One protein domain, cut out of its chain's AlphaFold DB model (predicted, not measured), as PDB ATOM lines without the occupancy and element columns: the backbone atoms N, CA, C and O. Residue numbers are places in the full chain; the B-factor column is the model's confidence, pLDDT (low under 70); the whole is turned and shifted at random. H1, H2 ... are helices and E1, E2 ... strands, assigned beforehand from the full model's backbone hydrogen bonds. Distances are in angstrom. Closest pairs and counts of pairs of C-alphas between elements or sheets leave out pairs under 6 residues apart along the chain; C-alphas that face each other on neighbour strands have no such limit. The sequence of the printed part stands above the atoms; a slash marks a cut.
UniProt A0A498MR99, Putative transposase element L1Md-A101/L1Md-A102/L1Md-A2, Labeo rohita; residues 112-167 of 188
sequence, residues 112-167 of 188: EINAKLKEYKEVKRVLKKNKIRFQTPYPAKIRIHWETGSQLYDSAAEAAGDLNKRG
ATOM      1  N   GLU A 112     -16.396 -42.347  11.687       89.38
ATOM      2  CA  GLU A 112     -17.314 -43.439  11.339       89.38
ATOM      3  C   GLU A 112     -17.579 -43.513   9.827       89.38
ATOM      4  O   GLU A 112     -17.592 -44.590   9.233       89.38
ATOM      5  N   ILE A 113     -17.729 -42.357   9.178       89.31
ATOM      6  CA  ILE A 113     -17.913 -42.276   7.727       89.31
ATOM      7  C   ILE A 113     -16.654 -42.732   6.993       89.31
ATOM      8  O   ILE A 113     -16.732 -43.523   6.054       89.31
ATOM      9  N   ASN A 114     -15.482 -42.289   7.451       89.19
ATOM     10  CA  ASN A 114     -14.210 -42.744   6.902       89.19
ATOM     11  C   ASN A 114     -14.012 -44.256   7.072       89.19
ATOM     12  O   ASN A 114     -13.468 -44.889   6.170       89.19
ATOM     13  N   ALA A 115     -14.455 -44.846   8.188       88.50
ATOM     14  CA  ALA A 115     -14.411 -46.292   8.398       88.50
ATOM     15  C   ALA A 115     -15.265 -47.033   7.357       88.50
ATOM     16  O   ALA A 115     -14.736 -47.874   6.633       88.50
ATOM     17  N   LYS A 116     -16.522 -46.619   7.162       88.62
ATOM     18  CA  LYS A 116     -17.406 -47.198   6.134       88.62
ATOM     19  C   LYS A 116     -16.840 -47.029   4.723       88.62
ATOM     20  O   LYS A 116     -16.822 -47.963   3.929       88.62
ATOM     21  N   LEU A 117     -16.292 -45.856   4.395       88.00
ATOM     22  CA  LEU A 117     -15.661 -45.613   3.092       88.00
ATOM     23  C   LEU A 117     -14.422 -46.491   2.837       88.00
ATOM     24  O   LEU A 117     -14.119 -46.764   1.670       88.00
ATOM     25  N   LYS A 118     -13.719 -46.937   3.891       88.06
ATOM     26  CA  LYS A 118     -12.600 -47.890   3.788       88.06
ATOM     27  C   LYS A 118     -13.071 -49.303   3.454       88.06
ATOM     28  O   LYS A 118     -12.343 -50.004   2.760       88.06
ATOM     29  N   GLU A 119     -14.265 -49.709   3.869       89.56
ATOM     30  CA  GLU A 119     -14.814 -51.033   3.534       89.56
ATOM     31  C   GLU A 119     -15.022 -51.182   2.019       89.56
ATOM     32  O   GLU A 119     -14.734 -52.224   1.437       89.56
ATOM     33  N   TYR A 120     -15.384 -50.094   1.329       88.06
ATOM     34  CA  TYR A 120     -15.492 -50.070  -0.134       88.06
ATOM     35  C   TYR A 120     -14.144 -50.089  -0.872       88.06
ATOM     36  O   TYR A 120     -14.132 -50.022  -2.101       88.06
ATOM     37  N   LYS A 121     -12.997 -50.122  -0.184       89.50
ATOM     38  CA  LYS A 121     -11.661 -50.054  -0.810       89.50
ATOM     39  C   LYS A 121     -11.480 -51.124  -1.883       89.50
ATOM     40  O   LYS A 121     -10.956 -50.820  -2.954       89.50
ATOM     41  N   GLU A 122     -11.941 -52.336  -1.603       89.38
ATOM     42  CA  GLU A 122     -11.796 -53.471  -2.507       89.38
ATOM     43  C   GLU A 122     -12.805 -53.432  -3.661       89.38
ATOM     44  O   GLU A 122     -12.423 -53.540  -4.825       89.38
ATOM     45  N   VAL A 123     -14.063 -53.102  -3.357       91.06
ATOM     46  CA  VAL A 123     -15.105 -52.810  -4.355       91.06
ATOM     47  C   VAL A 123     -14.613 -51.750  -5.353       91.06
ATOM     48  O   VAL A 123     -14.630 -51.965  -6.562       91.06
ATOM     49  N   LYS A 124     -14.075 -50.625  -4.864       90.31
ATOM     50  CA  LYS A 124     -13.512 -49.553  -5.702       90.31
ATOM     51  C   LYS A 124     -12.323 -50.023  -6.539       90.31
ATOM     52  O   LYS A 124     -12.167 -49.555  -7.665       90.31
ATOM     53  N   ARG A 125     -11.474 -50.912  -6.011       91.19
ATOM     54  CA  ARG A 125     -10.329 -51.477  -6.744       91.19
ATOM     55  C   ARG A 125     -10.812 -52.264  -7.960       91.19
ATOM     56  O   ARG A 125     -10.312 -52.036  -9.061       91.19
ATOM     57  N   VAL A 126     -11.804 -53.130  -7.770       91.75
ATOM     58  CA  VAL A 126     -12.398 -53.935  -8.844       91.75
ATOM     59  C   VAL A 126     -13.132 -53.052  -9.853       91.75
ATOM     60  O   VAL A 126     -12.914 -53.203 -11.053       91.75
ATOM     61  N   LEU A 127     -13.909 -52.064  -9.402       91.62
ATOM     62  CA  LEU A 127     -14.586 -51.120 -10.300       91.62
ATOM     63  C   LEU A 127     -13.598 -50.338 -11.174       91.62
ATOM     64  O   LEU A 127     -13.791 -50.246 -12.385       91.62
ATOM     65  N   LYS A 128     -12.498 -49.839 -10.591       90.94
ATOM     66  CA  LYS A 128     -11.430 -49.161 -11.344       90.94
ATOM     67  C   LYS A 128     -10.757 -50.087 -12.355       90.94
ATOM     68  O   LYS A 128     -10.562 -49.676 -13.495       90.94
ATOM     69  N   LYS A 129     -10.430 -51.327 -11.963       92.19
ATOM     70  CA  LYS A 129      -9.807 -52.326 -12.852       92.19
ATOM     71  C   LYS A 129     -10.664 -52.582 -14.094       92.19
ATOM     72  O   LYS A 129     -10.129 -52.673 -15.191       92.19
ATOM     73  N   ASN A 130     -11.981 -52.641 -13.915       90.50
ATOM     74  CA  ASN A 130     -12.940 -52.893 -14.990       90.50
ATOM     75  C   ASN A 130     -13.456 -51.608 -15.663       90.50
ATOM     76  O   ASN A 130     -14.382 -51.674 -16.462       90.50
ATOM     77  N   LYS A 131     -12.879 -50.435 -15.348       91.25
ATOM     78  CA  LYS A 131     -13.275 -49.120 -15.888       91.25
ATOM     79  C   LYS A 131     -14.768 -48.791 -15.710       91.25
ATOM     80  O   LYS A 131     -15.329 -48.003 -16.467       91.25
ATOM     81  N   ILE A 132     -15.405 -49.347 -14.681       91.81
ATOM     82  CA  ILE A 132     -16.812 -49.083 -14.368       91.81
ATOM     83  C   ILE A 132     -16.903 -47.741 -13.646       91.81
ATOM     84  O   ILE A 132     -16.197 -47.496 -12.663       91.81
ATOM     85  N   ARG A 133     -17.788 -46.861 -14.116       91.75
ATOM     86  CA  ARG A 133     -18.006 -45.555 -13.489       91.75
ATOM     87  C   ARG A 133     -18.746 -45.728 -12.164       91.75
ATOM     88  O   ARG A 133     -19.775 -46.394 -12.089       91.75
ATOM     89  N   PHE A 134     -18.261 -45.065 -11.121       92.25
ATOM     90  CA  PHE A 134     -18.912 -45.052  -9.814       92.25
ATOM     91  C   PHE A 134     -18.775 -43.692  -9.128       92.25
ATOM     92  O   PHE A 134     -17.923 -42.876  -9.478       92.25
ATOM     93  N   GLN A 135     -19.618 -43.462  -8.130       89.38
ATOM     94  CA  GLN A 135     -19.605 -42.296  -7.253       89.38
ATOM     95  C   GLN A 135     -19.763 -42.762  -5.805       89.38
ATOM     96  O   GLN A 135     -20.412 -43.772  -5.548       89.38
ATOM     97  N   THR A 136     -19.218 -42.021  -4.843       88.50
ATOM     98  CA  THR A 136     -19.471 -42.274  -3.416       88.50
ATOM     99  C   THR A 136     -20.195 -41.104  -2.776       88.50
ATOM    100  O   THR A 136     -19.533 -40.195  -2.270       88.50
ATOM    101  N   PRO A 137     -21.536 -41.077  -2.834       86.25
ATOM    102  CA  PRO A 137     -22.299 -40.030  -2.180       86.25
ATOM    103  C   PRO A 137     -22.230 -40.146  -0.649       86.25
ATOM    104  O   PRO A 137     -22.161 -41.238  -0.076       86.25
ATOM    105  N   TYR A 138     -22.284 -38.986   0.007       79.81
ATOM    106  CA  TYR A 138     -22.411 -38.873   1.459       79.81
ATOM    107  C   TYR A 138     -23.717 -39.546   1.941       79.81
ATOM    108  O   TYR A 138     -24.728 -39.446   1.242       79.81
ATOM    109  N   PRO A 139     -23.755 -40.181   3.130       78.62
ATOM    110  CA  PRO A 139     -22.665 -40.316   4.098       78.62
ATOM    111  C   PRO A 139     -21.594 -41.335   3.707       78.62
ATOM    112  O   PRO A 139     -20.421 -40.994   3.738       78.62
ATOM    113  N   ALA A 140     -21.952 -42.546   3.292       87.38
ATOM    114  CA  ALA A 140     -20.983 -43.578   2.915       87.38
ATOM    115  C   ALA A 140     -21.632 -44.635   2.012       87.38
ATOM    116  O   ALA A 140     -21.593 -45.827   2.304       87.38
ATOM    117  N   LYS A 141     -22.281 -44.183   0.940       90.69
ATOM    118  CA  LYS A 141     -22.913 -45.064  -0.046       90.69
ATOM    119  C   LYS A 141     -22.019 -45.178  -1.277       90.69
ATOM    120  O   LYS A 141     -21.153 -44.327  -1.498       90.69
ATOM    121  N   ILE A 142     -22.244 -46.187  -2.111       91.44
ATOM    122  CA  ILE A 142     -21.610 -46.277  -3.430       91.44
ATOM    123  C   ILE A 142     -22.680 -46.376  -4.510       91.44
ATOM    124  O   ILE A 142     -23.595 -47.186  -4.427       91.44
ATOM    125  N   ARG A 143     -22.588 -45.514  -5.519       93.12
ATOM    126  CA  ARG A 143     -23.411 -45.566  -6.724       93.12
ATOM    127  C   ARG A 143     -22.559 -46.125  -7.848       93.12
ATOM    128  O   ARG A 143     -21.537 -45.526  -8.177       93.12
ATOM    129  N   ILE A 144     -22.973 -47.237  -8.432       93.19
ATOM    130  CA  ILE A 144     -22.295 -47.874  -9.563       93.19
ATOM    131  C   ILE A 144     -23.157 -47.658 -10.805       93.19
ATOM    132  O   ILE A 144     -24.374 -47.829 -10.751       93.19
ATOM    133  N   HIS A 145     -22.543 -47.221 -11.902       92.38
ATOM    134  CA  HIS A 145     -23.219 -47.007 -13.177       92.38
ATOM    135  C   HIS A 145     -23.000 -48.223 -14.072       92.38
ATOM    136  O   HIS A 145     -21.901 -48.425 -14.588       92.38
ATOM    137  N   TRP A 146     -24.051 -49.018 -14.234       90.12
ATOM    138  CA  TRP A 146     -24.098 -50.148 -15.151       90.12
ATOM    139  C   TRP A 146     -24.664 -49.715 -16.504       90.12
ATOM    140  O   TRP A 146     -25.265 -48.646 -16.621       90.12
ATOM    141  N   GLU A 147     -24.545 -50.583 -17.507       84.94
ATOM    142  CA  GLU A 147     -25.198 -50.393 -18.810       84.94
ATOM    143  C   GLU A 147     -26.728 -50.322 -18.677       84.94
ATOM    144  O   GLU A 147     -27.376 -49.526 -19.348       84.94
ATOM    145  N   THR A 148     -27.304 -51.082 -17.739       86.38
ATOM    146  CA  THR A 148     -28.750 -51.116 -17.466       86.38
ATOM    147  C   THR A 148     -29.246 -49.953 -16.598       86.38
ATOM    148  O   THR A 148     -30.436 -49.878 -16.304       86.38
ATOM    149  N   GLY A 149     -28.353 -49.076 -16.128       89.50
ATOM    150  CA  GLY A 149     -28.677 -47.961 -15.237       89.50
ATOM    151  C   GLY A 149     -27.787 -47.881 -13.995       89.50
ATOM    152  O   GLY A 149     -26.901 -48.702 -13.762       89.50
ATOM    153  N   SER A 150     -28.005 -46.853 -13.174       90.31
ATOM    154  CA  SER A 150     -27.240 -46.663 -11.938       90.31
ATOM    155  C   SER A 150     -27.914 -47.320 -10.740       90.31
ATOM    156  O   SER A 150     -29.092 -47.070 -10.497       90.31
ATOM    157  N   GLN A 151     -27.147 -48.052  -9.935       92.38
ATOM    158  CA  GLN A 151     -27.615 -48.655  -8.688       92.38
ATOM    159  C   GLN A 151     -26.848 -48.087  -7.492       92.38
ATOM    160  O   GLN A 151     -25.642 -47.841  -7.574       92.38
ATOM    161  N   LEU A 152     -27.560 -47.839  -6.394       92.94
ATOM    162  CA  LEU A 152     -27.014 -47.330  -5.137       92.94
ATOM    163  C   LEU A 152     -26.976 -48.464  -4.111       92.94
ATOM    164  O   LEU A 152     -27.972 -49.158  -3.942       92.94
ATOM    165  N   TYR A 153     -25.846 -48.617  -3.430       91.19
ATOM    166  CA  TYR A 153     -25.639 -49.613  -2.383       91.19
ATOM    167  C   TYR A 153     -25.302 -48.903  -1.076       91.19
ATOM    168  O   TYR A 153     -24.533 -47.928  -1.072       91.19
ATOM    169  N   ASP A 154     -25.874 -49.399   0.016       88.56
ATOM    170  CA  ASP A 154     -25.719 -48.811   1.345       88.56
ATOM    171  C   ASP A 154     -24.569 -49.451   2.133       88.56
ATOM    172  O   ASP A 154     -24.054 -48.839   3.074       88.56
ATOM    173  N   SER A 155     -24.104 -50.633   1.711       89.50
ATOM    174  CA  SER A 155     -22.949 -51.317   2.296       89.50
ATOM    175  C   SER A 155     -21.973 -51.876   1.255       89.50
ATOM    176  O   SER A 155     -22.320 -52.165   0.105       89.50
ATOM    177  N   ALA A 156     -20.721 -52.080   1.680       88.06
ATOM    178  CA  ALA A 156     -19.711 -52.742   0.858       88.06
ATOM    179  C   ALA A 156     -20.078 -54.206   0.567       88.06
ATOM    180  O   ALA A 156     -19.792 -54.691  -0.525       88.06
ATOM    181  N   ALA A 157     -20.746 -54.882   1.510       88.12
ATOM    182  CA  ALA A 157     -21.203 -56.263   1.373       88.12
ATOM    183  C   ALA A 157     -22.241 -56.425   0.256       88.12
ATOM    184  O   ALA A 157     -22.097 -57.305  -0.590       88.12
ATOM    185  N   GLU A 158     -23.242 -55.543   0.201       89.81
ATOM    186  CA  GLU A 158     -24.239 -55.535  -0.876       89.81
ATOM    187  C   GLU A 158     -23.590 -55.286  -2.239       89.81
ATOM    188  O   GLU A 158     -23.853 -56.016  -3.195       89.81
ATOM    189  N   ALA A 159     -22.701 -54.290  -2.319       89.94
ATOM    190  CA  ALA A 159     -21.998 -53.965  -3.556       89.94
ATOM    191  C   ALA A 159     -21.101 -55.120  -4.034       89.94
ATOM    192  O   ALA A 159     -21.074 -55.429  -5.223       89.94
ATOM    193  N   ALA A 160     -20.382 -55.780  -3.120       89.75
ATOM    194  CA  ALA A 160     -19.556 -56.942  -3.440       89.75
ATOM    195  C   ALA A 160     -20.401 -58.150  -3.863       89.75
ATOM    196  O   ALA A 160     -20.042 -58.839  -4.814       89.75
ATOM    197  N   GLY A 161     -21.534 -58.389  -3.198       88.88
ATOM    198  CA  GLY A 161     -22.468 -59.451  -3.566       88.88
ATOM    199  C   GLY A 161     -23.013 -59.275  -4.983       88.88
ATOM    200  O   GLY A 161     -23.044 -60.236  -5.749       88.88
ATOM    201  N   ASP A 162     -23.390 -58.052  -5.359       89.50
ATOM    202  CA  ASP A 162     -23.857 -57.757  -6.717       89.50
ATOM    203  C   ASP A 162     -22.732 -57.845  -7.761       89.50
ATOM    204  O   ASP A 162     -22.928 -58.409  -8.836       89.50
ATOM    205  N   LEU A 163     -21.525 -57.379  -7.427       88.81
ATOM    206  CA  LEU A 163     -20.344 -57.543  -8.280       88.81
ATOM    207  C   LEU A 163     -20.033 -59.022  -8.542       88.81
ATOM    208  O   LEU A 163     -19.866 -59.403  -9.700       88.81
ATOM    209  N   ASN A 164     -20.042 -59.856  -7.499       89.25
ATOM    210  CA  ASN A 164     -19.809 -61.296  -7.613       89.25
ATOM    211  C   ASN A 164     -20.875 -61.974  -8.489       89.25
ATOM    212  O   ASN A 164     -20.529 -62.771  -9.359       89.25
ATOM    213  N   LYS A 165     -22.158 -61.611  -8.336       89.56
ATOM    214  CA  LYS A 165     -23.250 -62.106  -9.200       89.56
ATOM    215  C   LYS A 165     -23.069 -61.721 -10.670       89.56
ATOM    216  O   LYS A 165     -23.452 -62.482 -11.550       89.56
ATOM    217  N   ARG A 166     -22.474 -60.557 -10.935       87.06
ATOM    218  CA  ARG A 166     -22.170 -60.051 -12.284       87.06
ATOM    219  C   ARG A 166     -20.832 -60.564 -12.841       87.06
ATOM    220  O   ARG A 166     -20.410 -60.104 -13.896       87.06
ATOM    221  N   GLY A 167     -20.158 -61.491 -12.150       86.06
ATOM    222  CA  GLY A 167     -18.897 -62.101 -12.591       86.06
ATOM    223  C   GLY A 167     -17.628 -61.335 -12.196       86.06
ATOM    224  O   GLY A 167     -16.527 -61.721 -12.586       86.06
TER     225      GLY A 167
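AT A GLANCE: This is residues 112 to 167 of the 188 residues of the protein "Putative transposase element L1Md-A101/L1Md-A102/L1Md-A2" of Labeo rohita (UniProt A0A498MR99). What is the main picture? Two helices, H2 and H3, and a two-strand hairpin, E1 and E2, stand at the corners of a small triangle, and H1 prolongs this body at one end. The long link from H2 comes to the hairpin, and its residues 134 to 135 make a short antiparallel pairing with residues 143 to 144 of E1. What is it made of? The printed part has 56 residues, with three named helices and two named strands in the order H1, H2, E1, E2, H3; the sheet is E1 - E2, antiparallel, and the class is mixed, helices and strands. How large is it? It is compact, with a radius of gyration of the C-alphas of 10.5 A, yet elongated in outline, spanning 31 by 18 by 17 A.

HOW THE PARTS SIT: How do the helices stand to each other? H1, residues 112 to 119, and H2, residues 121 to 129, meet only through their link. H2 and H3, residues 156 to 165, only just touch, with 3 pairs of C-alphas within 8 A, the closest those of Val 123 and Ala 160 at 6.1 A; they run the same way at a steep tilt of 39 degrees. H1 is close to H3 but not clearly touching, with the closest C-alphas, those of Glu 119 and Ala 156, 5.8 A apart. How do the strands pair? E1, residues 142 to 146, and E2, residues 149 to 153, form an antiparallel hairpin at 156 degrees, with N 144 and O 151 at 2.9 A and N 153 and O 142 at 2.8 A, within hydrogen-bond range. Where is the hairpin relative to the helices? The closest C-alphas of E2 and H3, those of Tyr 153 and Ala 159, are 5.8 A apart. H2 and E1 are near each other, while H1 is apart from both strands and H2 is apart from E2. Are the helix backbones complete? In H1, H2 and H3 every O i to N i+4 pair is within hydrogen-bond range.

IN THESE COORDINATES: Where do the helices begin and end? H1 begins at C-alpha 112, (-17.314, -43.439, 11.339), and is 11.2 A long. H2 is 12.4 A long, and H3, 14.2 A long, ends at C-alpha 165, (-23.250, -62.106, -9.200). Where are the strands? E1 is 12.6 A long and begins at C-alpha 142, (-21.610, -46.277, -3.430); E2 is 13.3 A long.

THE WHOLE: What is the greatest distance? The two C-alphas farthest apart, those of Glu 112 and Glu 147, are 31.9 A apart. Which links are long? The link from H2 to E1, with 12 residues, is long; the links H1 to H2, E1 to E2 and E2 to H3 are tight. Is anything cut or uncertain? The printed part has no cut; its mean pLDDT is 89.4 and no printed residue is under 70.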